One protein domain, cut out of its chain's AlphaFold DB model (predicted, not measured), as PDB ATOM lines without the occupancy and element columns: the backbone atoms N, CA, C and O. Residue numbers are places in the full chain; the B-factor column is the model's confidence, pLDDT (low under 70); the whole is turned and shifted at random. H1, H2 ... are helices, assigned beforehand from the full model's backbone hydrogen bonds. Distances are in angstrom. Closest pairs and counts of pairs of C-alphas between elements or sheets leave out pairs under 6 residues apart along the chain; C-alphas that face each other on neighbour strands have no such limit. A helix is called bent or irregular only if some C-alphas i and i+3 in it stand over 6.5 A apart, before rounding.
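What this domain is: This is residues 2 to 192 of the 380 residues of an uncharacterized protein of Acidobacteria bacterium (UniProt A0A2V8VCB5). H7, the longest helix by residues, runs through the middle of a body of helices, with H8, H9 and H10 making an up-and-down bundle with it, each running against the one before, and H5 packed along another side of it. H1 and H6 pack on H5, while H4 meets H7 and H8 with its first residues, 52 to 54, near the start of H7 and the end of H8, and H2 and H3 pack on H4. The printed part has 191 residues with ten named helices, H1 to H10 in chain order, and no named strand; its class is all helix. The whole is compact, with a radius of gyration of the C-alphas of 17.4 A, and spans 49 by 39 by 29 A.

How they stand to each other: H1, residues 2 to 14, touches H5, residues 69 to 87, at a shallow tilt of 26 degrees, opposite ways; the closest C-alphas are those of Tyr 13 and Ala 70, 5.4 A apart. With residues 5 to 9 alone H1 touches H6, residues 93 to 101, the closest C-alphas being those of Leu 8 and Ala 101 at 6.0 A. H2, residues 19 to 30, touches H4, residues 52 to 65, about perpendicular at 82 degrees, with the C-alphas of Pro 29 and His 59 closest at 4.4 A. H3, residues 33 to 41, forms a helical hairpin with H4 at 21 degrees; their closest C-alphas, of Phe 36 and Pro 52, are 5.1 A apart. H4 and H7, residues 109 to 129, are the hub, touching five helices each. They touch each other at a steep tilt of 51 degrees, with H4 residues 53 to 54 and H7 residues 112 to 116 alone; the C-alphas of Gly 54 and Phe 113 are closest at 5.1 A. H5 and H6 form a hairpin, closest at the C-alphas of Ala 87 and Ala 93, 4.8 A apart. H5 touches H7, the same way at 25 degrees, with the C-alphas of Asn 83 and Thr 119 closest at 5.7 A. H7 and H8, residues 133 to 146, form a hairpin at 13 degrees, with the C-alphas of Ser 124 and Ser 136 closest at 4.1 A. H8 and H9, residues 148 to 163, form a hairpin at a shallow tilt of 32 degrees, only just short of steep; the C-alphas of Tyr 144 and Ala 150 are closest at 4.9 A. H9 and H10, residues 170 to 189, form a hairpin at 31 degrees, with the C-alphas of Val 151 and Ser 179 closest at 4.9 A. H7 and H10 are apart. Every O i to N i+4 pair is within hydrogen-bond range in H3, H6 and H8; the others have 5 of 9 in H1, 6 of 8 in H2, 8 of 10 in H4, 13 of 15 in H5, 15 of 17 in H7, 8 of 12 in H9 and 14 of 16 in H10.

Where its parts are: H1 begins at C-alpha 2, (-32.214, -19.727, 37.369). From first to last C-alpha H5 measures 27.3 A, H7 30.8 A, H9 25.0 A and H10 29.4 A. H7 begins at C-alpha 109, (-31.200, -31.056, 21.529), and H10 ends at C-alpha 189, (-46.947, -53.446, 16.933). Five helices are irregular: C-alphas 8 and 11 in H1 and 26 and 29 in H2 are 7.3 A apart, 110 and 113 in H7 and 151 and 154 in H9 7.2 A, and, only just, 171 and 174 in H10 6.9 A.

The domain as a whole: The two C-alphas farthest apart, those of Thr 14 and Lys 170, are 49.5 A apart. The printed part has no cut, and no link is long. The mean pLDDT of the printed part is 85.6; residues 87 to 107 and 191 to 192 are under 70, and H6 has a mean of 46.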
ATOM      1  N   ALA A   2     -32.377 -19.834  38.828       71.88
ATOM      2  CA  ALA A   2     -32.214 -19.727  37.369       71.88
ATOM      3  C   ALA A   2     -30.795 -19.306  36.929       71.88
ATOM      4  O   ALA A   2     -30.227 -19.925  36.041       71.88
ATOM      5  N   VAL A   3     -30.184 -18.323  37.604       74.56
ATOM      6  CA  VAL A   3     -28.804 -17.878  37.311       74.56
ATOM      7  C   VAL A   3     -27.782 -19.007  37.490       74.56
ATOM      8  O   VAL A   3     -26.953 -19.221  36.618       74.56
ATOM      9  N   LEU A   4     -27.875 -19.778  38.581       70.06
ATOM     10  CA  LEU A   4     -26.988 -20.921  38.822       70.06
ATOM     11  C   LEU A   4     -27.174 -22.012  37.759       70.06
ATOM     12  O   LEU A   4     -26.189 -22.545  37.264       70.06
ATOM     13  N   PHE A   5     -28.421 -22.303  37.371       74.31
ATOM     14  CA  PHE A   5     -28.713 -23.234  36.280       74.31
ATOM     15  C   PHE A   5     -28.051 -22.789  34.969       74.31
ATOM     16  O   PHE A   5     -27.414 -23.605  34.315       74.31
ATOM     17  N   LEU A   6     -28.149 -21.504  34.613       76.81
ATOM     18  CA  LEU A   6     -27.530 -20.970  33.398       76.81
ATOM     19  C   LEU A   6     -25.999 -21.002  33.455       76.81
ATOM     20  O   LEU A   6     -25.379 -21.349  32.459       76.81
ATOM     21  N   ILE A   7     -25.387 -20.688  34.604       77.00
ATOM     22  CA  ILE A   7     -23.926 -20.749  34.775       77.00
ATOM     23  C   ILE A   7     -23.422 -22.183  34.612       77.00
ATOM     24  O   ILE A   7     -22.460 -22.410  33.883       77.00
ATOM     25  N   LEU A   8     -24.079 -23.147  35.263       71.94
ATOM     26  CA  LEU A   8     -23.681 -24.553  35.190       71.94
ATOM     27  C   LEU A   8     -23.854 -25.096  33.767       71.94
ATOM     28  O   LEU A   8     -22.940 -25.718  33.247       71.94
ATOM     29  N   ASN A   9     -24.935 -24.721  33.079       76.31
ATOM     30  CA  ASN A   9     -25.232 -25.199  31.726       76.31
ATOM     31  C   ASN A   9     -24.660 -24.338  30.586       76.31
ATOM     32  O   ASN A   9     -24.877 -24.646  29.411       76.31
ATOM     33  N   ALA A  10     -23.915 -23.273  30.891       80.00
ATOM     34  CA  ALA A  10     -23.239 -22.443  29.893       80.00
ATOM     35  C   ALA A  10     -22.295 -23.237  28.964       80.00
ATOM     36  O   ALA A  10     -22.214 -22.916  27.778       80.00
ATOM     37  N   PRO A  11     -21.612 -24.305  29.415       79.56
ATOM     38  CA  PRO A  11     -20.774 -25.085  28.521       79.56
ATOM     39  C   PRO A  11     -21.528 -25.927  27.492       79.56
ATOM     40  O   PRO A  11     -20.910 -26.316  26.501       79.56
ATOM     41  N   ALA A  12     -22.832 -26.180  27.667       81.88
ATOM     42  CA  ALA A  12     -23.624 -26.913  26.677       81.88
ATOM     43  C   ALA A  12     -23.548 -26.240  25.294       81.88
ATOM     44  O   ALA A  12     -23.490 -26.914  24.277       81.88
ATOM     45  N   TYR A  13     -23.416 -24.911  25.251       87.44
ATOM     46  CA  TYR A  13     -23.298 -24.118  24.022       87.44
ATOM     47  C   TYR A  13     -22.018 -24.382  23.209       87.44
ATOM     48  O   TYR A  13     -21.933 -23.971  22.052       87.44
ATOM     49  N   THR A  14     -21.025 -25.068  23.786       87.25
ATOM     50  CA  THR A  14     -19.815 -25.497  23.062       87.25
ATOM     51  C   THR A  14     -20.010 -26.802  22.289       87.25
ATOM     52  O   THR A  14     -19.179 -27.112  21.435       87.25
ATOM     53  N   GLY A  15     -21.102 -27.528  22.544       89.12
ATOM     54  CA  GLY A  15     -21.367 -28.825  21.935       89.12
ATOM     55  C   GLY A  15     -21.824 -28.769  20.479       89.12
ATOM     56  O   GLY A  15     -21.897 -27.703  19.858       89.12
ATOM     57  N   TYR A  16     -22.096 -29.931  19.895       93.19
ATOM     58  CA  TYR A  16     -22.598 -30.058  18.524       93.19
ATOM     59  C   TYR A  16     -23.589 -31.219  18.381       93.19
ATOM     60  O   TYR A  16     -23.728 -32.039  19.286       93.19
ATOM     61  N   PHE A  17     -24.288 -31.275  17.247       94.00
ATOM     62  CA  PHE A  17     -25.263 -32.327  16.970       94.00
ATOM     63  C   PHE A  17     -24.595 -33.704  16.823       94.00
ATOM     64  O   PHE A  17     -23.502 -33.844  16.263       94.00
ATOM     65  N   GLN A  18     -25.285 -34.724  17.316       90.25
ATOM     66  CA  GLN A  18     -24.989 -36.136  17.133       90.25
ATOM     67  C   GLN A  18     -25.803 -36.714  15.968       90.25
ATOM     68  O   GLN A  18     -26.587 -36.031  15.310       90.25
ATOM     69  N   ASP A  19     -25.576 -37.988  15.694       88.88
ATOM     70  CA  ASP A  19     -26.185 -38.748  14.607       88.88
ATOM     71  C   ASP A  19     -27.717 -38.756  14.618       88.88
ATOM     72  O   ASP A  19     -28.309 -38.437  13.592       88.88
ATOM     73  N   ASP A  20     -28.364 -39.063  15.744       87.88
ATOM     74  CA  ASP A  20     -29.833 -39.093  15.818       87.88
ATOM     75  C   ASP A  20     -30.440 -37.695  15.613       87.88
ATOM     76  O   ASP A  20     -31.507 -37.544  15.020       87.88
ATOM     77  N   GLU A  21     -29.754 -36.651  16.083       92.50
ATOM     78  CA  GLU A  21     -30.186 -35.263  15.910       92.50
ATOM     79  C   GLU A  21     -30.066 -34.847  14.441       92.50
ATOM     80  O   GLU A  21     -31.009 -34.283  13.890       92.50
ATOM     81  N   LEU A  22     -28.948 -35.176  13.789       95.12
ATOM     82  CA  LEU A  22     -28.728 -34.897  12.368       95.12
ATOM     83  C   LEU A  22     -29.649 -35.715  11.461       95.12
ATOM     84  O   LEU A  22     -30.116 -35.185  10.456       95.12
ATOM     85  N   ASP A  23     -29.953 -36.964  11.814       93.56
ATOM     86  CA  ASP A  23     -30.956 -37.768  11.110       93.56
ATOM     87  C   ASP A  23     -32.324 -37.085  11.168       93.56
ATOM     88  O   ASP A  23     -32.906 -36.772  10.128       93.56
ATOM     89  N   ILE A  24     -32.789 -36.726  12.371       94.44
ATOM     90  CA  ILE A  24     -34.055 -36.008  12.557       94.44
ATOM     91  C   ILE A  24     -34.074 -34.690  11.775       94.44
ATOM     92  O   ILE A  24     -35.046 -34.397  11.075       94.44
ATOM     93  N   MET A  25     -33.018 -33.886  11.880       95.81
ATOM     94  CA  MET A  25     -32.901 -32.613  11.164       95.81
ATOM     95  C   MET A  25     -32.859 -32.801   9.642       95.81
ATOM     96  O   MET A  25     -33.330 -31.930   8.911       95.81
ATOM     97  N   GLY A  26     -32.357 -33.941   9.165       94.56
ATOM     98  CA  GLY A  26     -32.276 -34.278   7.749       94.56
ATOM     99  C   GLY A  26     -33.640 -34.474   7.086       94.56
ATOM    100  O   GLY A  26     -33.780 -34.175   5.902       94.56
ATOM    101  N   TRP A  27     -34.667 -34.917   7.824       94.75
ATOM    102  CA  TRP A  27     -36.000 -35.175   7.257       94.75
ATOM    103  C   TRP A  27     -37.132 -34.320   7.846       94.75
ATOM    104  O   TRP A  27     -38.087 -34.006   7.130       94.75
ATOM    105  N   ALA A  28     -37.062 -33.900   9.113       95.50
ATOM    106  CA  ALA A  28     -38.158 -33.190   9.785       95.50
ATOM    107  C   ALA A  28     -38.601 -31.880   9.094       95.50
ATOM    108  O   ALA A  28     -39.813 -31.642   9.029       95.50
ATOM    109  N   PRO A  29     -37.706 -31.044   8.528       96.31
ATOM    110  CA  PRO A  29     -38.088 -29.824   7.801       96.31
ATOM    111  C   PRO A  29     -38.996 -30.074   6.595       96.31
ATOM    112  O   PRO A  29     -39.789 -29.210   6.231       96.31
ATOM    113  N   PHE A  30     -38.905 -31.261   5.991       95.25
ATOM    114  CA  PHE A  30     -39.639 -31.627   4.777       95.25
ATOM    115  C   PHE A  30     -41.013 -32.241   5.073       95.25
ATOM    116  O   PHE A  30     -41.813 -32.455   4.162       95.25
ATOM    117  N   VAL A  31     -41.316 -32.508   6.345       95.12
ATOM    118  CA  VAL A  31     -42.634 -32.981   6.772       95.12
ATOM    119  C   VAL A  31     -43.601 -31.803   6.823       95.12
ATOM    120  O   VAL A  31     -43.319 -30.767   7.423       95.12
ATOM    121  N   ARG A  32     -44.784 -31.955   6.221       95.38
ATOM    122  CA  ARG A  32     -45.801 -30.897   6.238       95.38
ATOM    123  C   ARG A  32     -46.352 -30.705   7.647       95.38
ATOM    124  O   ARG A  32     -46.642 -31.677   8.344       95.38
ATOM    125  N   ALA A  33     -46.643 -29.458   8.020       93.75
ATOM    126  CA  ALA A  33     -47.290 -29.124   9.294       93.75
ATOM    127  C   ALA A  33     -48.585 -29.929   9.545       93.75
ATOM    128  O   ALA A  33     -48.848 -30.363  10.666       93.75
ATOM    129  N   SER A  34     -49.364 -30.215   8.495       95.62
ATOM    130  CA  SER A  34     -50.572 -31.047   8.588       95.62
ATOM    131  C   SER A  34     -50.291 -32.473   9.062       95.62
ATOM    132  O   SER A  34     -51.121 -33.066   9.746       95.62
ATOM    133  N   ASP A  35     -49.136 -33.033   8.708       95.62
ATOM    134  CA  ASP A  35     -48.762 -34.394   9.083       95.62
ATOM    135  C   ASP A  35     -48.332 -34.454  10.562       95.62
ATOM    136  O   ASP A  35     -48.660 -35.421  11.251       95.62
ATOM    137  N   PHE A  36     -47.759 -33.372  11.113       96.38
ATOM    138  CA  PHE A  36     -47.579 -33.215  12.565       96.38
ATOM    139  C   PHE A  36     -48.914 -33.162  13.308       96.38
ATOM    140  O   PHE A  36     -49.088 -33.873  14.297       96.38
ATOM    141  N   VAL A  37     -49.881 -32.378  12.818       95.75
ATOM    142  CA  VAL A  37     -51.223 -32.290  13.423       95.75
ATOM    143  C   VAL A  37     -51.941 -33.640  13.365       95.75
ATOM    144  O   VAL A  37     -52.515 -34.076  14.361       95.75
ATOM    145  N   ARG A  38     -51.860 -34.355  12.235       95.62
ATOM    146  CA  ARG A  38     -52.402 -35.717  12.105       95.62
ATOM    147  C   ARG A  38     -51.721 -36.691  13.060       95.62
ATOM    148  O   ARG A  38     -52.407 -37.451  13.737       95.62
ATOM    149  N   GLY A  39     -50.391 -36.659  13.151       94.62
ATOM    150  CA  GLY A  39     -49.633 -37.493  14.083       94.62
ATOM    151  C   GLY A  39     -49.993 -37.208  15.541       94.62
ATOM    152  O   GLY A  39     -50.104 -38.138  16.346       94.62
ATOM    153  N   LEU A  40     -50.224 -35.932  15.869       95.50
ATOM    154  CA  LEU A  40     -50.648 -35.483  17.188       95.50
ATOM    155  C   LEU A  40     -52.053 -35.993  17.501       95.50
ATOM    156  O   LEU A  40     -52.230 -36.614  18.539       95.50
ATOM    157  N   ALA A  41     -53.025 -35.808  16.609       95.38
ATOM    158  CA  ALA A  41     -54.413 -36.225  16.823       95.38
ATOM    159  C   ALA A  41     -54.625 -37.750  16.751       95.38
ATOM    160  O   ALA A  41     -55.588 -38.269  17.311       95.38
ATOM    161  N   SER A  42     -53.746 -38.483  16.063       93.69
ATOM    162  CA  SER A  42     -53.907 -39.921  15.843       93.69
ATOM    163  C   SER A  42     -53.830 -40.722  17.152       93.69
ATOM    164  O   SER A  42     -52.830 -40.624  17.864       93.69
ATOM    165  N   PRO A  43     -54.801 -41.601  17.456       92.06
ATOM    166  CA  PRO A  43     -54.722 -42.537  18.579       92.06
ATOM    167  C   PRO A  43     -53.909 -43.803  18.251       92.06
ATOM    168  O   PRO A  43     -53.883 -44.743  19.043       92.06
ATOM    169  N   ARG A  44     -53.278 -43.865  17.072       90.31
ATOM    170  CA  ARG A  44     -52.535 -45.045  16.619       90.31
ATOM    171  C   ARG A  44     -51.056 -44.956  16.984       90.31
ATOM    172  O   ARG A  44     -50.466 -43.872  16.949       90.31
ATOM    173  N   PHE A  45     -50.466 -46.104  17.300       83.81
ATOM    174  CA  PHE A  45     -49.024 -46.287  17.388       83.81
ATOM    175  C   PHE A  45     -48.389 -46.059  16.017       83.81
ATOM    176  O   PHE A  45     -48.953 -46.435  14.988       83.81
ATOM    177  N   ILE A  46     -47.230 -45.404  16.008       84.00
ATOM    178  CA  ILE A  46     -46.526 -45.028  14.786       84.00
ATOM    179  C   ILE A  46     -45.190 -45.783  14.766       84.00
ATOM    180  O   ILE A  46     -44.269 -45.385  15.481       84.00
ATOM    181  N   PRO A  47     -45.058 -46.852  13.957       76.88
ATOM    182  CA  PRO A  47     -43.861 -47.700  13.945       76.88
ATOM    183  C   PRO A  47     -42.574 -46.980  13.534       76.88
ATOM    184  O   PRO A  47     -41.490 -47.419  13.898       76.88
ATOM    185  N   SER A  48     -42.677 -45.861  12.810       80.06
ATOM    186  CA  SER A  48     -41.526 -45.025  12.448       80.06
ATOM    187  C   SER A  48     -40.983 -44.189  13.613       80.06
ATOM    188  O   SER A  48     -40.114 -43.352  13.399       80.06
ATOM    189  N   ASN A  49     -41.505 -44.368  14.835       81.81
ATOM    190  CA  ASN A  49     -41.137 -43.597  16.025       81.81
ATOM    191  C   ASN A  49     -41.338 -42.074  15.849       81.81
ATOM    192  O   ASN A  49     -40.721 -41.256  16.532       81.81
ATOM    193  N   PHE A  50     -42.235 -41.674  14.940       90.88
ATOM    194  CA  PHE A  50     -42.582 -40.274  14.724       90.88
ATOM    195  C   PHE A  50     -43.339 -39.712  15.935       90.88
ATOM    196  O   PHE A  50     -44.497 -40.039  16.202       90.88
ATOM    197  N   ARG A  51     -42.660 -38.829  16.664       92.25
ATOM    198  CA  ARG A  51     -43.138 -38.121  17.862       92.25
ATOM    199  C   ARG A  51     -43.450 -36.667  17.512       92.25
ATOM    200  O   ARG A  51     -42.526 -35.854  17.507       92.25
ATOM    201  N   PRO A  52     -44.700 -36.319  17.182       94.81
ATOM    202  CA  PRO A  52     -45.018 -35.047  16.539       94.81
ATOM    203  C   PRO A  52     -44.611 -33.837  17.382       94.81
ATOM    204  O   PRO A  52     -44.173 -32.844  16.825       94.81
ATOM    205  N   VAL A  53     -44.684 -33.919  18.714       94.06
ATOM    206  CA  VAL A  53     -44.375 -32.778  19.589       94.06
ATOM    207  C   VAL A  53     -42.877 -32.447  19.572       94.06
ATOM    208  O   VAL A  53     -42.503 -31.300  19.344       94.06
ATOM    209  N   GLY A  54     -42.011 -33.449  19.752       92.38
ATOM    210  CA  GLY A  54     -40.559 -33.241  19.734       92.38
ATOM    211  C   GLY A  54     -39.966 -33.109  18.327       92.38
ATOM    212  O   GLY A  54     -39.050 -32.325  18.124       92.38
ATOM    213  N   HIS A  55     -40.512 -33.790  17.317       95.81
ATOM    214  CA  HIS A  55     -40.040 -33.612  15.938       95.81
ATOM    215  C   HIS A  55     -40.467 -32.264  15.353       95.81
ATOM    216  O   HIS A  55     -39.743 -31.712  14.531       95.81
ATOM    217  N   TYR A  56     -41.599 -31.692  15.788       96.50
ATOM    218  CA  TYR A  56     -41.995 -30.354  15.344       96.50
ATOM    219  C   TYR A  56     -41.033 -29.271  15.848       96.50
ATOM    220  O   TYR A  56     -40.784 -28.285  15.158       96.50
ATOM    221  N   TYR A  57     -40.424 -29.485  17.016       95.88
ATOM    222  CA  TYR A  57     -39.333 -28.648  17.500       95.88
ATOM    223  C   TYR A  57     -38.138 -28.654  16.526       95.88
ATOM    224  O   TYR A  57     -37.669 -27.585  16.140       95.88
ATOM    225  N   TYR A  58     -37.711 -29.824  16.038       96.12
ATOM    226  CA  TYR A  58     -36.654 -29.906  15.022       96.12
ATOM    227  C   TYR A  58     -37.084 -29.339  13.671       96.12
ATOM    228  O   TYR A  58     -36.292 -28.655  13.028       96.12
ATOM    229  N   HIS A  59     -38.331 -29.572  13.259       96.69
ATOM    230  CA  HIS A  59     -38.904 -28.997  12.043       96.69
ATOM    231  C   HIS A  59     -38.766 -27.470  12.037       96.69
ATOM    232  O   HIS A  59     -38.174 -26.911  11.120       96.69
ATOM    233  N   LEU A  60     -39.245 -26.800  13.090       96.81
ATOM    234  CA  LEU A  60     -39.187 -25.343  13.181       96.81
ATOM    235  C   LEU A  60     -37.754 -24.821  13.286       96.81
ATOM    236  O   LEU A  60     -37.369 -23.928  12.534       96.81
ATOM    237  N   LEU A  61     -36.953 -25.362  14.206       96.88
ATOM    238  CA  LEU A  61     -35.626 -24.808  14.466       96.88
ATOM    239  C   LEU A  61     -34.641 -25.064  13.327       96.88
ATOM    240  O   LEU A  61     -33.807 -24.210  13.058       96.88
ATOM    241  N   THR A  62     -34.765 -26.170  12.598       96.25
ATOM    242  CA  THR A  62     -33.902 -26.430  11.435       96.25
ATOM    243  C   THR A  62     -34.269 -25.535  10.248       96.25
ATOM    244  O   THR A  62     -33.383 -25.107   9.506       96.25
ATOM    245  N   ILE A  63     -35.554 -25.194  10.077       95.06
ATOM    246  CA  ILE A  63     -35.992 -24.215   9.066       95.06
ATOM    247  C   ILE A  63     -35.448 -22.821   9.397       95.06
ATOM    248  O   ILE A  63     -34.946 -22.139   8.508       95.06
ATOM    249  N   LEU A  64     -35.544 -22.406  10.664       96.69
ATOM    250  CA  LEU A  64     -35.201 -21.047  11.098       96.69
ATOM    251  C   LEU A  64     -33.701 -20.836  11.334       96.69
ATOM    252  O   LEU A  64     -33.178 -19.760  11.057       96.69
ATOM    253  N   PHE A  65     -33.020 -21.845  11.872       96.38
ATOM    254  CA  PHE A  65     -31.659 -21.738  12.396       96.38
ATOM    255  C   PHE A  65     -30.705 -22.797  11.835       96.38
ATOM    256  O   PHE A  65     -29.534 -22.800  12.201       96.38
ATOM    257  N   HIS A  66     -31.151 -23.680  10.940       93.69
ATOM    258  CA  HIS A  66     -30.285 -24.658  10.271       93.69
ATOM    259  C   HIS A  66     -29.400 -25.443  11.262       93.69
ATOM    260  O   HIS A  66     -29.917 -26.036  12.205       93.69
ATOM    261  N   LEU A  67     -28.076 -25.431  11.068       95.00
ATOM    262  CA  LEU A  67     -27.081 -26.107  11.908       95.00
ATOM    263  C   LEU A  67     -26.542 -25.217  13.053       95.00
ATOM    264  O   LEU A  67     -25.498 -25.506  13.642       95.00
ATOM    265  N   HIS A  68     -27.240 -24.137  13.425       95.12
ATOM    266  CA  HIS A  68     -26.859 -23.303  14.570       95.12
ATOM    267  C   HIS A  68     -27.242 -23.965  15.905       95.12
ATOM    268  O   HIS A  68     -28.289 -23.681  16.483       95.12
ATOM    269  N   PHE A  69     -26.349 -24.806  16.433       93.50
ATOM    270  CA  PHE A  69     -26.552 -25.602  17.656       93.50
ATOM    271  C   PHE A  69     -27.106 -24.815  18.859       93.50
ATOM    272  O   PHE A  69     -28.065 -25.240  19.505       93.50
ATOM    273  N   ALA A  70     -26.562 -23.625  19.133       92.88
ATOM    274  CA  ALA A  70     -26.996 -22.784  20.252       92.88
ATOM    275  C   ALA A  70     -28.498 -22.440  20.208       92.88
ATOM    276  O   ALA A  70     -29.143 -22.383  21.255       92.88
ATOM    277  N   ALA A  71     -29.074 -22.268  19.012       94.75
ATOM    278  CA  ALA A  71     -30.488 -21.938  18.844       94.75
ATOM    279  C   ALA A  71     -31.428 -23.075  19.279       94.75
ATOM    280  O   ALA A  71     -32.585 -22.821  19.603       94.75
ATOM    281  N   PHE A  72     -30.927 -24.312  19.340       94.50
ATOM    282  CA  PHE A  72     -31.649 -25.461  19.877       94.50
ATOM    283  C   PHE A  72     -31.493 -25.534  21.406       94.50
ATOM    284  O   PHE A  72     -32.447 -25.775  22.140       94.50
ATOM    285  N   VAL A  73     -30.316 -25.233  21.946       91.38
ATOM    286  CA  VAL A  73     -30.095 -25.304  23.401       91.38
ATOM    287  C   VAL A  73     -30.947 -24.285  24.181       91.38
ATOM    288  O   VAL A  73     -31.473 -24.612  25.245       91.38
ATOM    289  N   ILE A  74     -31.146 -23.074  23.650       91.12
ATOM    290  CA  ILE A  74     -31.895 -21.992  24.324       91.12
ATOM    291  C   ILE A  74     -33.344 -22.384  24.684       91.12
ATOM    292  O   ILE A  74     -33.687 -22.355  25.873       91.12
ATOM    293  N   PRO A  75     -34.227 -22.744  23.727       91.81
ATOM    294  CA  PRO A  75     -35.613 -23.108  24.033       91.81
ATOM    295  C   PRO A  75     -35.702 -24.344  24.934       91.81
ATOM    296  O   PRO A  75     -36.585 -24.423  25.793       91.81
ATOM    297  N   LEU A  76     -34.763 -25.280  24.790       88.31
ATOM    298  CA  LEU A  76     -34.651 -26.463  25.634       88.31
ATOM    299  C   LEU A  76     -34.389 -26.081  27.106       88.31
ATOM    300  O   LEU A  76     -35.139 -26.491  27.998       88.31
ATOM    301  N   GLN A  77     -33.385 -25.236  27.360       86.06
ATOM    302  CA  GLN A  77     -33.058 -24.725  28.695       86.06
ATOM    303  C   GLN A  77     -34.189 -23.870  29.286       86.06
ATOM    304  O   GLN A  77     -34.518 -24.002  30.466       86.06
ATOM    305  N   MET A  78     -34.838 -23.029  28.473       87.94
ATOM    306  CA  MET A  78     -35.992 -22.227  28.900       87.94
ATOM    307  C   MET A  78     -37.168 -23.102  29.347       87.94
ATOM    308  O   MET A  78     -37.753 -22.872  30.409       87.94
ATOM    309  N   THR A  79     -37.482 -24.144  28.575       86.88
ATOM    310  CA  THR A  79     -38.541 -25.106  28.912       86.88
ATOM    311  C   THR A  79     -38.210 -25.852  30.202       86.88
ATOM    312  O   THR A  79     -39.066 -26.044  31.064       86.88
ATOM    313  N   HIS A  80     -36.944 -26.211  30.404       80.56
ATOM    314  CA  HIS A  80     -36.530 -26.832  31.651       80.56
ATOM    315  C   HIS A  80     -36.681 -25.901  32.860       80.56
ATOM    316  O   HIS A  80     -37.214 -26.318  33.886       80.56
ATOM    317  N   LEU A  81     -36.291 -24.628  32.747       80.38
ATOM    318  CA  LEU A  81     -36.502 -23.644  33.814       80.38
ATOM    319  C   LEU A  81     -37.990 -23.514  34.190       80.38
ATOM    320  O   LEU A  81     -38.322 -23.398  35.376       80.38
ATOM    321  N   LEU A  82     -38.893 -23.595  33.207       84.06
ATOM    322  CA  LEU A  82     -40.338 -23.642  33.446       84.06
ATOM    323  C   LEU A  82     -40.751 -24.904  34.225       84.06
ATOM    324  O   LEU A  82     -41.544 -24.818  35.171       84.06
ATOM    325  N   ASN A  83     -40.175 -26.056  33.878       80.50
ATOM    326  CA  ASN A  83     -40.395 -27.307  34.601       80.50
ATOM    327  C   ASN A  83     -39.900 -27.227  36.039       80.50
ATOM    328  O   ASN A  83     -40.616 -27.671  36.924       80.50
ATOM    329  N   LEU A  84     -38.742 -26.613  36.303       73.25
ATOM    330  CA  LEU A  84     -38.238 -26.420  37.667       73.25
ATOM    331  C   LEU A  84     -39.210 -25.590  38.510       73.25
ATOM    332  O   LEU A  84     -39.530 -25.969  39.634       73.25
ATOM    333  N   LYS A  85     -39.709 -24.475  37.961       73.25
ATOM    334  CA  LYS A  85     -40.671 -23.604  38.654       73.25
ATOM    335  C   LYS A  85     -41.970 -24.343  38.973       73.25
ATOM    336  O   LYS A  85     -42.524 -24.181  40.054       73.25
ATOM    337  N   THR A  86     -42.438 -25.160  38.038       72.94
ATOM    338  CA  THR A  86     -43.652 -25.960  38.208       72.94
ATOM    339  C   THR A  86     -43.439 -27.105  39.194       72.94
ATOM    340  O   THR A  86     -44.253 -27.333  40.086       72.94
ATOM    341  N   ALA A  87     -42.310 -27.800  39.067       66.06
ATOM    342  CA  ALA A  87     -41.912 -28.881  39.943       66.06
ATOM    343  C   ALA A  87     -41.677 -28.385  41.369       66.06
ATOM    344  O   ALA A  87     -41.922 -29.171  42.261       66.06
ATOM    345  N   ALA A  88     -41.272 -27.124  41.604       56.31
ATOM    346  CA  ALA A  88     -41.093 -26.499  42.932       56.31
ATOM    347  C   ALA A  88     -42.344 -26.510  43.813       56.31
ATOM    348  O   ALA A  88     -42.231 -26.452  45.035       56.31
ATOM    349  N   ILE A  89     -43.522 -26.654  43.210       54.59
ATOM    350  CA  ILE A  89     -44.782 -26.879  43.929       54.59
ATOM    351  C   ILE A  89     -44.804 -28.284  44.572       54.59
ATOM    352  O   ILE A  89     -45.521 -28.535  45.538       54.59
ATOM    353  N   PHE A  90     -43.971 -29.195  44.075       54.78
ATOM    354  CA  PHE A  90     -43.782 -30.559  44.540       54.78
ATOM    355  C   PHE A  90     -42.376 -30.712  45.161       54.78
ATOM    356  O   PHE A  90     -41.386 -30.144  44.706       54.78
ATOM    357  N   ILE A  91     -42.236 -31.535  46.203       48.34
ATOM    358  CA  ILE A  91     -40.944 -31.769  46.894       48.34
ATOM    359  C   ILE A  91     -39.841 -32.297  45.929       48.34
ATOM    360  O   ILE A  91     -38.649 -32.208  46.218       48.34
ATOM    361  N   GLY A  92     -40.213 -32.769  44.730       49.09
ATOM    362  CA  GLY A  92     -39.315 -33.247  43.670       49.09
ATOM    363  C   GLY A  92     -38.480 -32.185  42.936       49.09
ATOM    364  O   GLY A  92     -37.624 -32.549  42.135       49.09
ATOM    365  N   ALA A  93     -38.665 -30.887  43.186       43.47
ATOM    366  CA  ALA A  93     -37.921 -29.840  42.474       43.47
ATOM    367  C   ALA A  93     -36.422 -29.830  42.760       43.47
ATOM    368  O   ALA A  93     -35.627 -29.605  41.856       43.47
ATOM    369  N   VAL A  94     -36.028 -30.119  44.002       42.81
ATOM    370  CA  VAL A  94     -34.610 -30.239  44.372       42.81
ATOM    371  C   VAL A  94     -33.976 -31.436  43.651       42.81
ATOM    372  O   VAL A  94     -32.857 -31.325  43.154       42.81
ATOM    373  N   PHE A  95     -34.724 -32.536  43.491       49.22
ATOM    374  CA  PHE A  95     -34.297 -33.702  42.710       49.22
ATOM    375  C   PHE A  95     -34.170 -33.390  41.211       49.22
ATOM    376  O   PHE A  95     -33.226 -33.851  40.579       49.22
ATOM    377  N   TYR A  96     -35.068 -32.574  40.654       51.94
ATOM    378  CA  TYR A  96     -35.050 -32.177  39.241       51.94
ATOM    379  C   TYR A  96     -33.926 -31.157  38.924       51.94
ATOM    380  O   TYR A  96     -33.255 -31.289  37.904       51.94
ATOM    381  N   ILE A  97     -33.639 -30.208  39.835       46.69
ATOM    382  CA  ILE A  97     -32.565 -29.194  39.708       46.69
ATOM    383  C   ILE A  97     -31.169 -29.822  39.729       46.69
ATOM    384  O   ILE A  97     -30.357 -29.554  38.844       46.69
ATOM    385  N   PHE A  98     -30.867 -30.642  40.738       44.84
ATOM    386  CA  PHE A  98     -29.528 -31.224  40.872       44.84
ATOM    387  C   PHE A  98     -29.259 -32.307  39.823       44.84
ATOM    388  O   PHE A  98     -28.109 -32.519  39.460       44.84
ATOM    389  N   ASN A  99     -30.299 -32.953  39.290       52.03
ATOM    390  CA  ASN A  99     -30.166 -33.851  38.147       52.03
ATOM    391  C   ASN A  99     -29.730 -33.084  36.889       52.03
ATOM    392  O   ASN A  99     -28.743 -33.450  36.269       52.03
ATOM    393  N   ALA A 100     -30.386 -31.963  36.585       45.66
ATOM    394  CA  ALA A 100     -30.104 -31.173  35.392       45.66
ATOM    395  C   ALA A 100     -28.766 -30.419  35.430       45.66
ATOM    396  O   ALA A 100     -28.106 -30.306  34.408       45.66
ATOM    397  N   ALA A 101     -28.357 -29.918  36.596       40.16
ATOM    398  CA  ALA A 101     -27.096 -29.197  36.784       40.16
ATOM    399  C   ALA A 101     -25.843 -30.097  36.791       40.16
ATOM    400  O   ALA A 101     -24.731 -29.609  36.645       40.16
ATOM    401  N   LEU A 102     -26.014 -31.409  36.988       47.59
ATOM    402  CA  LEU A 102     -24.942 -32.409  36.884       47.59
ATOM    403  C   LEU A 102     -24.895 -33.061  35.491       47.59
ATOM    404  O   LEU A 102     -24.069 -33.935  35.230       47.59
ATOM    405  N   MET A 103     -25.791 -32.630  34.602       53.97
ATOM    406  CA  MET A 103     -26.004 -33.150  33.260       53.97
ATOM    407  C   MET A 103     -25.470 -32.202  32.175       53.97
ATOM    408  O   MET A 103     -25.980 -32.216  31.065       53.97
ATOM    409  N   ASP A 104     -24.419 -31.414  32.431       48.09
ATOM    410  CA  ASP A 104     -23.791 -30.559  31.401       48.09
ATOM    411  C   ASP A 104     -23.359 -31.341  30.140       48.09
ATOM    412  O   ASP A 104     -23.259 -30.773  29.058       48.09
ATOM    413  N   VAL A 105     -23.115 -32.654  30.267       52.16
ATOM    414  CA  VAL A 105     -22.842 -33.596  29.154       52.16
ATOM    415  C   VAL A 105     -24.078 -33.865  28.290       52.16
ATOM    416  O   VAL A 105     -23.967 -34.327  27.159       52.16
ATOM    417  N   TYR A 106     -25.261 -33.596  28.828       54.50
ATOM    418  CA  TYR A 106     -26.550 -34.079  28.354       54.50
ATOM    419  C   TYR A 106     -27.568 -32.956  28.112       54.50
ATOM    420  O   TYR A 106     -28.696 -33.243  27.740       54.50
ATOM    421  N   TRP A 107     -27.228 -31.671  28.252       68.50
ATOM    422  CA  TRP A 107     -28.117 -30.597  27.781       68.50
ATOM    423  C   TRP A 107     -27.969 -30.374  26.283       68.50
ATOM    424  O   TRP A 107     -27.500 -29.337  25.818       68.50
ATOM    425  N   LYS A 108     -28.390 -31.391  25.534       78.00
ATOM    426  CA  LYS A 108     -28.358 -31.434  24.076       78.00
ATOM    427  C   LYS A 108     -29.761 -31.460  23.487       78.00
ATOM    428  O   LYS A 108     -30.679 -31.962  24.148       78.00
ATOM    429  N   PRO A 109     -29.930 -30.985  22.243       84.81
ATOM    430  CA  PRO A 109     -31.200 -31.056  21.529       84.81
ATOM    431  C   PRO A 109     -31.868 -32.439  21.600       84.81
ATOM    432  O   PRO A 109     -33.091 -32.502  21.740       84.81
ATOM    433  N   MET A 110     -31.103 -33.538  21.602       81.19
ATOM    434  CA  MET A 110     -31.610 -34.915  21.724       81.19
ATOM    435  C   MET A 110     -32.619 -35.109  22.876       81.19
ATOM    436  O   MET A 110     -33.587 -35.856  22.738       81.19
ATOM    437  N   TYR A 111     -32.458 -34.401  23.998       81.06
ATOM    438  CA  TYR A 111     -33.300 -34.557  25.192       81.06
ATOM    439  C   TYR A 111     -34.601 -33.755  25.161       81.06
ATOM    440  O   TYR A 111     -35.391 -33.797  26.108       81.06
ATOM    441  N   VAL A 112     -34.882 -33.041  24.070       87.50
ATOM    442  CA  VAL A 112     -36.108 -32.249  23.939       87.50
ATOM    443  C   VAL A 112     -37.376 -33.086  24.126       87.50
ATOM    444  O   VAL A 112     -38.340 -32.616  24.727       87.50
ATOM    445  N   PHE A 113     -37.362 -34.355  23.709       87.19
ATOM    446  CA  PHE A 113     -38.480 -35.281  23.909       87.19
ATOM    447  C   PHE A 113     -38.782 -35.513  25.393       87.19
ATOM    448  O   PHE A 113     -39.947 -35.518  25.795       87.19
ATOM    449  N   ASP A 114     -37.745 -35.679  26.215       84.12
ATOM    450  CA  ASP A 114     -37.859 -35.851  27.665       84.12
ATOM    451  C   ASP A 114     -38.352 -34.585  28.348       84.12
ATOM    452  O   ASP A 114     -39.253 -34.631  29.189       84.12
ATOM    453  N   VAL A 115     -37.778 -33.443  27.972       83.81
ATOM    454  CA  VAL A 115     -38.112 -32.151  28.572       83.81
ATOM    455  C   VAL A 115     -39.553 -31.774  28.255       83.81
ATOM    456  O   VAL A 115     -40.296 -31.408  29.167       83.81
ATOM    457  N   LEU A 116     -39.994 -31.934  27.006       88.50
ATOM    458  CA  LEU A 116     -41.383 -31.692  26.614       88.50
ATOM    459  C   LEU A 116     -42.335 -32.682  27.292       88.50
ATOM    460  O   LEU A 116     -43.327 -32.253  27.877       88.50
ATOM    461  N   CYS A 117     -42.001 -33.976  27.322       88.12
ATOM    462  CA  CYS A 117     -42.776 -34.974  28.064       88.12
ATOM    463  C   CYS A 117     -42.950 -34.577  29.538       88.12
ATOM    464  O   CYS A 117     -44.072 -34.526  30.041       88.12
ATOM    465  N   THR A 118     -41.859 -34.203  30.209       85.75
ATOM    466  CA  THR A 118     -41.882 -33.738  31.604       85.75
ATOM    467  C   THR A 118     -42.774 -32.511  31.767       85.75
ATOM    468  O   THR A 118     -43.606 -32.474  32.673       85.75
ATOM    469  N   THR A 119     -42.646 -31.536  30.864       86.69
ATOM    470  CA  THR A 119     -43.448 -30.301  30.865       86.69
ATOM    471  C   THR A 119     -44.931 -30.612  30.839       86.69
ATOM    472  O   THR A 119     -45.698 -30.131  31.672       86.69
ATOM    473  N   PHE A 120     -45.341 -31.464  29.906       93.19
ATOM    474  CA  PHE A 120     -46.739 -31.806  29.720       93.19
ATOM    475  C   PHE A 120     -47.276 -32.738  30.815       93.19
ATOM    476  O   PHE A 120     -48.431 -32.585  31.211       93.19
ATOM    477  N   CYS A 121     -46.455 -33.627  31.384       89.62
ATOM    478  CA  CYS A 121     -46.810 -34.407  32.576       89.62
ATOM    479  C   CYS A 121     -47.069 -33.502  33.790       89.62
ATOM    480  O   CYS A 121     -48.087 -33.645  34.469       89.62
ATOM    481  N   LEU A 122     -46.176 -32.540  34.044       86.88
ATOM    482  CA  LEU A 122     -46.324 -31.573  35.131       86.88
ATOM    483  C   LEU A 122     -47.545 -30.670  34.922       86.88
ATOM    484  O   LEU A 122     -48.328 -30.472  35.850       86.88
ATOM    485  N   LEU A 123     -47.746 -30.168  33.702       92.44
ATOM    486  CA  LEU A 123     -48.913 -29.364  33.345       92.44
ATOM    487  C   LEU A 123     -50.214 -30.162  33.508       92.44
ATOM    488  O   LEU A 123     -51.187 -29.647  34.054       92.44
ATOM    489  N   SER A 124     -50.225 -31.426  33.083       94.56
ATOM    490  CA  SER A 124     -51.364 -32.330  33.256       94.56
ATOM    491  C   SER A 124     -51.710 -32.510  34.734       94.56
ATOM    492  O   SER A 124     -52.873 -32.334  35.106       94.56
ATOM    493  N   LEU A 125     -50.712 -32.757  35.589       90.69
ATOM    494  CA  LEU A 125     -50.917 -32.862  37.031       90.69
ATOM    495  C   LEU A 125     -51.418 -31.538  37.626       90.69
ATOM    496  O   LEU A 125     -52.408 -31.536  38.347       90.69
ATOM    497  N   LEU A 126     -50.811 -30.397  37.286       91.50
ATOM    498  CA  LEU A 126     -51.275 -29.088  37.760       91.50
ATOM    499  C   LEU A 126     -52.734 -28.810  37.383       91.50
ATOM    500  O   LEU A 126     -53.516 -28.360  38.220       91.50
ATOM    501  N   LEU A 127     -53.114 -29.065  36.131       95.12
ATOM    502  CA  LEU A 127     -54.482 -28.858  35.652       95.12
ATOM    503  C   LEU A 127     -55.467 -29.804  36.341       95.12
ATOM    504  O   LEU A 127     -56.594 -29.399  36.638       95.12
ATOM    505  N   TRP A 128     -55.032 -31.029  36.645       94.81
ATOM    506  CA  TRP A 128     -55.801 -31.980  37.441       94.81
ATOM    507  C   TRP A 128     -56.064 -31.443  38.851       94.81
ATOM    508  O   TRP A 128     -57.215 -31.405  39.285       94.81
ATOM    509  N   LEU A 129     -55.030 -30.925  39.529       91.44
ATOM    510  CA  LEU A 129     -55.156 -30.305  40.855       91.44
ATOM    511  C   LEU A 129     -56.128 -29.115  40.858       91.44
ATOM    512  O   LEU A 129     -56.853 -28.909  41.829       91.44
ATOM    513  N   HIS A 130     -56.203 -28.372  39.752       93.81
ATOM    514  CA  HIS A 130     -57.149 -27.266  39.560       93.81
ATOM    515  C   HIS A 130     -58.535 -27.716  39.062       93.81
ATOM    516  O   HIS A 130     -59.328 -26.883  38.623       93.81
ATOM    517  N   LYS A 131     -58.844 -29.020  39.106       94.31
ATOM    518  CA  LYS A 131     -60.120 -29.620  38.672       94.31
ATOM    519  C   LYS A 131     -60.453 -29.398  37.186       94.31
ATOM    520  O   LYS A 131     -61.598 -29.564  36.770       94.31
ATOM    521  N   ARG A 132     -59.457 -29.078  36.351       96.81
ATOM    522  CA  ARG A 132     -59.593 -28.886  34.895       96.81
ATOM    523  C   ARG A 132     -59.223 -30.167  34.146       96.81
ATOM    524  O   ARG A 132     -58.278 -30.190  33.359       96.81
ATOM    525  N   TRP A 133     -59.960 -31.248  34.402       97.12
ATOM    526  CA  TRP A 133     -59.583 -32.596  33.955       97.12
ATOM    527  C   TRP A 133     -59.490 -32.748  32.424       97.12
ATOM    528  O   TRP A 133     -58.625 -33.473  31.946       97.12
ATOM    529  N   ILE A 134     -60.307 -32.025  31.646       97.88
ATOM    530  CA  ILE A 134     -60.241 -32.057  30.171       97.88
ATOM    531  C   ILE A 134     -58.905 -31.485  29.685       97.88
ATOM    532  O   ILE A 134     -58.213 -32.109  28.887       97.88
ATOM    533  N   LEU A 135     -58.499 -30.322  30.204       98.19
ATOM    534  CA  LEU A 135     -57.207 -29.723  29.855       98.19
ATOM    535  C   LEU A 135     -56.044 -30.578  30.372       98.19
ATOM    536  O   LEU A 135     -55.022 -30.696  29.703       98.19
ATOM    537  N   SER A 136     -56.212 -31.210  31.537       97.69
ATOM    538  CA  SER A 136     -55.257 -32.187  32.059       97.69
ATOM    539  C   SER A 136     -55.088 -33.378  31.108       97.69
ATOM    540  O   SER A 136     -53.956 -33.798  30.864       97.69
ATOM    541  N   PHE A 137     -56.180 -33.871  30.514       98.19
ATOM    542  CA  PHE A 137     -56.147 -34.953  29.531       98.19
ATOM    543  C   PHE A 137     -55.452 -34.523  28.239       98.19
ATOM    544  O   PHE A 137     -54.607 -35.251  27.726       98.19
ATOM    545  N   VAL A 138     -55.735 -33.310  27.752       98.06
ATOM    546  CA  VAL A 138     -55.030 -32.735  26.595       98.06
ATOM    547  C   VAL A 138     -53.529 -32.634  26.876       98.06
ATOM    548  O   VAL A 138     -52.726 -33.075  26.060       98.06
ATOM    549  N   ALA A 139     -53.120 -32.136  28.044       97.50
ATOM    550  CA  ALA A 139     -51.706 -32.087  28.412       97.50
ATOM    551  C   ALA A 139     -51.080 -33.494  28.492       97.50
ATOM    552  O   ALA A 139     -50.011 -33.717  27.933       97.50
ATOM    553  N   PHE A 140     -51.761 -34.475  29.089       96.69
ATOM    554  CA  PHE A 140     -51.313 -35.875  29.094       96.69
ATOM    555  C   PHE A 140     -51.107 -36.424  27.673       96.69
ATOM    556  O   PHE A 140     -50.101 -37.079  27.396       96.69
ATOM    557  N   TRP A 141     -52.018 -36.108  26.754       97.19
ATOM    558  CA  TRP A 141     -51.914 -36.513  25.357       97.19
ATOM    559  C   TRP A 141     -50.646 -35.961  24.688       97.19
ATOM    560  O   TRP A 141     -49.912 -36.700  24.031       97.19
ATOM    561  N   PHE A 142     -50.333 -34.680  24.913       96.94
ATOM    562  CA  PHE A 142     -49.087 -34.065  24.443       96.94
ATOM    563  C   PHE A 142     -47.844 -34.690  25.090       96.94
ATOM    564  O   PHE A 142     -46.834 -34.880  24.407       96.94
ATOM    565  N   ALA A 143     -47.911 -35.061  26.372       92.19
ATOM    566  CA  ALA A 143     -46.814 -35.743  27.056       92.19
ATOM    567  C   ALA A 143     -46.495 -37.082  26.381       92.19
ATOM    568  O   ALA A 143     -45.352 -37.321  25.992       92.19
ATOM    569  N   TYR A 144     -47.520 -37.902  26.135       91.56
ATOM    570  CA  TYR A 144     -47.372 -39.179  25.437       91.56
ATOM    571  C   TYR A 144     -46.819 -39.005  24.020       91.56
ATOM    572  O   TYR A 144     -45.895 -39.706  23.610       91.56
ATOM    573  N   LYS A 145     -47.322 -38.009  23.285       93.75
ATOM    574  CA  LYS A 145     -46.849 -37.676  21.934       93.75
ATOM    575  C   LYS A 145     -45.449 -37.051  21.897       93.75
ATOM    576  O   LYS A 145     -44.886 -36.901  20.811       93.75
ATOM    577  N   SER A 146     -44.886 -36.721  23.060       90.25
ATOM    578  CA  SER A 146     -43.481 -36.344  23.233       90.25
ATOM    579  C   SER A 146     -42.618 -37.563  23.562       90.25
ATOM    580  O   SER A 146     -41.580 -37.759  22.929       90.25
ATOM    581  N   LYS A 147     -43.040 -38.392  24.530       87.00
ATOM    582  CA  LYS A 147     -42.323 -39.607  24.937       87.00
ATOM    583  C   LYS A 147     -43.253 -40.642  25.578       87.00
ATOM    584  O   LYS A 147     -44.078 -40.327  26.431       87.00
ATOM    585  N   GLU A 148     -43.027 -41.907  25.233       84.44
ATOM    586  CA  GLU A 148     -43.864 -43.053  25.627       84.44
ATOM    587  C   GLU A 148     -43.956 -43.266  27.145       84.44
ATOM    588  O   GLU A 148     -44.970 -43.760  27.630       84.44
ATOM    589  N   LEU A 149     -42.950 -42.831  27.916       81.81
ATOM    590  CA  LEU A 149     -42.945 -42.932  29.384       81.81
ATOM    591  C   LEU A 149     -44.159 -42.260  30.046       81.81
ATOM    592  O   LEU A 149     -44.563 -42.671  31.135       81.81
ATOM    593  N   ALA A 150     -44.787 -41.280  29.388       87.25
ATOM    594  CA  ALA A 150     -46.005 -40.653  29.894       87.25
ATOM    595  C   ALA A 150     -47.181 -41.635  30.030       87.25
ATOM    596  O   ALA A 150     -48.134 -41.322  30.738       87.25
ATOM    597  N   VAL A 151     -47.117 -42.830  29.425       90.44
ATOM    598  CA  VAL A 151     -48.114 -43.903  29.591       90.44
ATOM    599  C   VAL A 151     -48.394 -44.221  31.066       90.44
ATOM    600  O   VAL A 151     -49.509 -44.607  31.405       90.44
ATOM    601  N   MET A 152     -47.430 -43.987  31.964       87.56
ATOM    602  CA  MET A 152     -47.576 -44.220  33.405       87.56
ATOM    603  C   MET A 152     -48.258 -43.070  34.169       87.56
ATOM    604  O   MET A 152     -48.636 -43.245  35.328       87.56
ATOM    605  N   LEU A 153     -48.467 -41.903  33.548       90.38
ATOM    606  CA  LEU A 153     -49.063 -40.731  34.202       90.38
ATOM    607  C   LEU A 153     -50.464 -40.971  34.804       90.38
ATOM    608  O   LEU A 153     -50.708 -40.476  35.905       90.38
ATOM    609  N   PRO A 154     -51.385 -41.741  34.187       95.62
ATOM    610  CA  PRO A 154     -52.692 -42.008  34.789       95.62
ATOM    611  C   PRO A 154     -52.579 -42.725  36.141       95.62
ATOM    612  O   PRO A 154     -53.335 -42.425  37.061       95.62
ATOM    613  N   PHE A 155     -51.589 -43.611  36.301       92.88
ATOM    614  CA  PHE A 155     -51.307 -44.278  37.575       92.88
ATOM    615  C   PHE A 155     -50.751 -43.306  38.621       92.88
ATOM    616  O   PHE A 155     -51.087 -43.411  39.801       92.88
ATOM    617  N   VAL A 156     -49.948 -42.324  38.202       89.88
ATOM    618  CA  VAL A 156     -49.485 -41.238  39.081       89.88
ATOM    619  C   VAL A 156     -50.673 -40.409  39.574       89.88
ATOM    620  O   VAL A 156     -50.819 -40.204  40.778       89.88
ATOM    621  N   ILE A 157     -51.574 -39.993  38.680       92.69
ATOM    622  CA  ILE A 157     -52.778 -39.233  39.051       92.69
ATOM    623  C   ILE A 157     -53.717 -40.076  39.934       92.69
ATOM    624  O   ILE A 157     -54.245 -39.573  40.924       92.69
ATOM    625  N   ALA A 158     -53.875 -41.374  39.655       95.25
ATOM    626  CA  ALA A 158     -54.646 -42.282  40.507       95.25
ATOM    627  C   ALA A 158     -54.052 -42.386  41.920       95.25
ATOM    628  O   ALA A 158     -54.782 -42.373  42.911       95.25
ATOM    629  N   THR A 159     -52.721 -42.448  42.013       90.38
ATOM    630  CA  THR A 159     -51.995 -42.461  43.290       90.38
ATOM    631  C   THR A 159     -52.217 -41.154  44.041       90.38
ATOM    632  O   THR A 159     -52.469 -41.184  45.243       90.38
ATOM    633  N   TYR A 160     -52.198 -40.011  43.348       91.12
ATOM    634  CA  TYR A 160     -52.574 -38.732  43.945       91.12
ATOM    635  C   TYR A 160     -54.001 -38.787  44.505       91.12
ATOM    636  O   TYR A 160     -54.194 -38.481  45.677       91.12
ATOM    637  N   GLU A 161     -54.993 -39.231  43.728       94.81
ATOM    638  CA  GLU A 161     -56.390 -39.313  44.180       94.81
ATOM    639  C   GLU A 161     -56.592 -40.262  45.367       94.81
ATOM    640  O   GLU A 161     -57.424 -40.002  46.236       94.81
ATOM    641  N   PHE A 162     -55.807 -41.338  45.436       93.19
ATOM    642  CA  PHE A 162     -55.831 -42.281  46.550       93.19
ATOM    643  C   PHE A 162     -55.175 -41.709  47.815       93.19
ATOM    644  O   PHE A 162     -55.720 -41.811  48.917       93.19
ATOM    645  N   VAL A 163     -53.990 -41.113  47.662       88.56
ATOM    646  CA  VAL A 163     -53.125 -40.725  48.780       88.56
ATOM    647  C   VAL A 163     -53.401 -39.308  49.264       88.56
ATOM    648  O   VAL A 163     -53.271 -39.079  50.456       88.56
ATOM    649  N   LEU A 164     -53.791 -38.362  48.416       89.31
ATOM    650  CA  LEU A 164     -53.933 -36.940  48.770       89.31
ATOM    651  C   LEU A 164     -55.244 -36.298  48.276       89.31
ATOM    652  O   LEU A 164     -55.667 -35.294  48.845       89.31
ATOM    653  N   GLY A 165     -55.858 -36.839  47.223       90.00
ATOM    654  CA  GLY A 165     -56.975 -36.219  46.509       90.00
ATOM    655  C   GLY A 165     -58.372 -36.569  47.030       90.00
ATOM    656  O   GLY A 165     -58.563 -37.003  48.165       90.00
ATOM    657  N   GLN A 166     -59.371 -36.330  46.173       91.75
ATOM    658  CA  GLN A 166     -60.805 -36.431  46.485       91.75
ATOM    659  C   GLN A 166     -61.446 -37.709  45.924       91.75
ATOM    660  O   GLN A 166     -62.668 -37.847  45.955       91.75
ATOM    661  N   LYS A 167     -60.633 -38.651  45.430       92.44
ATOM    662  CA  LYS A 167     -61.060 -39.913  44.813       92.44
ATOM    663  C   LYS A 167     -61.916 -39.697  43.557       92.44
ATOM    664  O   LYS A 167     -62.920 -40.375  43.336       92.44
ATOM    665  N   LEU A 168     -61.513 -38.750  42.708       91.94
ATOM    666  CA  LEU A 168     -62.183 -38.436  41.441       91.94
ATOM    667  C   LEU A 168     -61.857 -39.477  40.354       91.94
ATOM    668  O   LEU A 168     -61.095 -39.222  39.426       91.94
ATOM    669  N   TRP A 169     -62.466 -40.660  40.444       95.00
ATOM    670  CA  TRP A 169     -62.168 -41.779  39.539       95.00
ATOM    671  C   TRP A 169     -62.782 -41.642  38.145       95.00
ATOM    672  O   TRP A 169     -62.143 -41.989  37.154       95.00
ATOM    673  N   LYS A 170     -64.014 -41.123  38.040       95.88
ATOM    674  CA  LYS A 170     -64.728 -41.039  36.750       95.88
ATOM    675  C   LYS A 170     -63.966 -40.204  35.706       95.88
ATOM    676  O   LYS A 170     -63.797 -40.696  34.594       95.88
ATOM    677  N   PRO A 171     -63.440 -39.005  36.034       96.44
ATOM    678  CA  PRO A 171     -62.664 -38.216  35.074       96.44
ATOM    679  C   PRO A 171     -61.324 -38.850  34.672       96.44
ATOM    680  O   PRO A 171     -60.717 -38.419  33.694       96.44
ATOM    681  N   LEU A 172     -60.855 -39.869  35.400       95.94
ATOM    682  CA  LEU A 172     -59.585 -40.542  35.137       95.94
ATOM    683  C   LEU A 172     -59.711 -41.694  34.126       95.94
ATOM    684  O   LEU A 172     -58.719 -42.108  33.531       95.94
ATOM    685  N   ILE A 173     -60.931 -42.181  33.877       97.38
ATOM    686  CA  ILE A 173     -61.223 -43.230  32.888       97.38
ATOM    687  C   ILE A 173     -60.586 -42.946  31.511       97.38
ATOM    688  O   ILE A 173     -59.863 -43.817  31.024       97.38
ATOM    689  N   PRO A 174     -60.766 -41.766  30.873       97.25
ATOM    690  CA  PRO A 174     -60.178 -41.511  29.554       97.25
ATOM    691  C   PRO A 174     -58.644 -41.581  29.547       97.25
ATOM    692  O   PRO A 174     -58.061 -42.052  28.573       97.25
ATOM    693  N   PHE A 175     -57.985 -41.183  30.640       97.62
ATOM    694  CA  PHE A 175     -56.531 -41.282  30.778       97.62
ATOM    695  C   PHE A 175     -56.069 -42.740  30.745       97.62
ATOM    696  O   PHE A 175     -55.142 -43.079  30.009       97.62
ATOM    697  N   PHE A 176     -56.740 -43.609  31.505       97.56
ATOM    698  CA  PHE A 176     -56.438 -45.040  31.527       97.56
ATOM    699  C   PHE A 176     -56.733 -45.719  30.195       97.56
ATOM    700  O   PHE A 176     -55.918 -46.514  29.744       97.56
ATOM    701  N   LEU A 177     -57.850 -45.394  29.540       96.88
ATOM    702  CA  LEU A 177     -58.183 -45.969  28.235       96.88
ATOM    703  C   LEU A 177     -57.136 -45.612  27.175       96.88
ATOM    704  O   LEU A 177     -56.698 -46.484  26.426       96.88
ATOM    705  N   ALA A 178     -56.694 -44.353  27.140       95.56
ATOM    706  CA  ALA A 178     -55.637 -43.920  26.235       95.56
ATOM    707  C   ALA A 178     -54.298 -44.604  26.554       95.56
ATOM    708  O   ALA A 178     -53.669 -45.154  25.654       95.56
ATOM    709  N   SER A 179     -53.887 -44.632  27.826       94.69
ATOM    710  CA  SER A 179     -52.658 -45.312  28.260       94.69
ATOM    711  C   SER A 179     -52.673 -46.813  27.946       94.69
ATOM    712  O   SER A 179     -51.713 -47.325  27.373       94.69
ATOM    713  N   LEU A 180     -53.783 -47.504  28.219       94.62
ATOM    714  CA  LEU A 180     -53.953 -48.921  27.906       94.62
ATOM    715  C   LEU A 180     -53.898 -49.170  26.396       94.62
ATOM    716  O   LEU A 180     -53.185 -50.064  25.952       94.62
ATOM    717  N   SER A 181     -54.616 -48.368  25.605       94.31
ATOM    718  CA  SER A 181     -54.613 -48.487  24.145       94.31
ATOM    719  C   SER A 181     -53.203 -48.335  23.580       94.31
ATOM    720  O   SER A 181     -52.754 -49.167  22.796       94.31
ATOM    721  N   PHE A 182     -52.481 -47.305  24.009       90.31
ATOM    722  CA  PHE A 182     -51.121 -47.051  23.561       90.31
ATOM    723  C   PHE A 182     -50.122 -48.102  24.044       90.31
ATOM    724  O   PHE A 182     -49.300 -48.555  23.250       90.31
ATOM    725  N   GLY A 183     -50.218 -48.533  25.304       88.69
ATOM    726  CA  GLY A 183     -49.380 -49.591  25.859       88.69
ATOM    727  C   GLY A 183     -49.561 -50.915  25.119       88.69
ATOM    728  O   GLY A 183     -48.579 -51.528  24.714       88.69
ATOM    729  N   LEU A 184     -50.809 -51.326  24.858       90.69
ATOM    730  CA  LEU A 184     -51.103 -52.537  24.086       90.69
ATOM    731  C   LEU A 184     -50.611 -52.426  22.643       90.69
ATOM    732  O   LEU A 184     -49.968 -53.345  22.148       90.69
ATOM    733  N   GLN A 185     -50.863 -51.300  21.973       90.38
ATOM    734  CA  GLN A 185     -50.361 -51.092  20.616       90.38
ATOM    735  C   GLN A 185     -48.826 -51.123  20.569       90.38
ATOM    736  O   GLN A 185     -48.272 -51.757  19.680       90.38
ATOM    737  N   GLY A 186     -48.140 -50.500  21.529       84.88
ATOM    738  CA  GLY A 186     -46.681 -50.541  21.629       84.88
ATOM    739  C   GLY A 186     -46.142 -51.950  21.880       84.88
ATOM    740  O   GLY A 186     -45.136 -52.323  21.295       84.88
ATOM    741  N   LEU A 187     -46.819 -52.770  22.686       83.62
ATOM    742  CA  LEU A 187     -46.414 -54.163  22.910       83.62
ATOM    743  C   LEU A 187     -46.657 -55.061  21.689       83.62
ATOM    744  O   LEU A 187     -45.877 -55.975  21.443       83.62
ATOM    745  N   LEU A 188     -47.733 -54.821  20.935       85.88
ATOM    746  CA  LEU A 188     -48.155 -55.686  19.828       85.88
ATOM    747  C   LEU A 188     -47.563 -55.290  18.470       85.88
ATOM    748  O   LEU A 188     -47.343 -56.154  17.626       85.88
ATOM    749  N   LEU A 189     -47.348 -53.994  18.235       84.31
ATOM    750  CA  LEU A 189     -46.947 -53.446  16.933       84.31
ATOM    751  C   LEU A 189     -45.485 -53.009  16.885       84.31
ATOM    752  O   LEU A 189     -44.999 -52.664  15.805       84.31
ATOM    753  N   ASN A 190     -44.778 -52.986  18.020       75.81
ATOM    754  CA  ASN A 190     -43.346 -52.737  17.996       75.81
ATOM    755  C   ASN A 190     -42.676 -53.898  17.246       75.81
ATOM    756  O   ASN A 190     -42.861 -55.056  17.633       75.81
ATOM    757  N   PRO A 191     -41.950 -53.629  16.146       64.94
ATOM    758  CA  PRO A 191     -41.216 -54.670  15.452       64.94
ATOM    759  C   PRO A 191     -40.209 -55.235  16.450       64.94
ATOM    760  O   PRO A 191     -39.250 -54.542  16.776       64.94
ATOM    761  N   ASN A 192     -40.463 -56.448  16.956       60.72
ATOM    762  CA  ASN A 192     -39.693 -57.182  17.970       60.72
ATOM    763  C   ASN A 192     -38.253 -57.485  17.511       60.72
ATOM    764  O   ASN A 192     -37.819 -58.632  17.441       60.72
TER     765      ASN A 192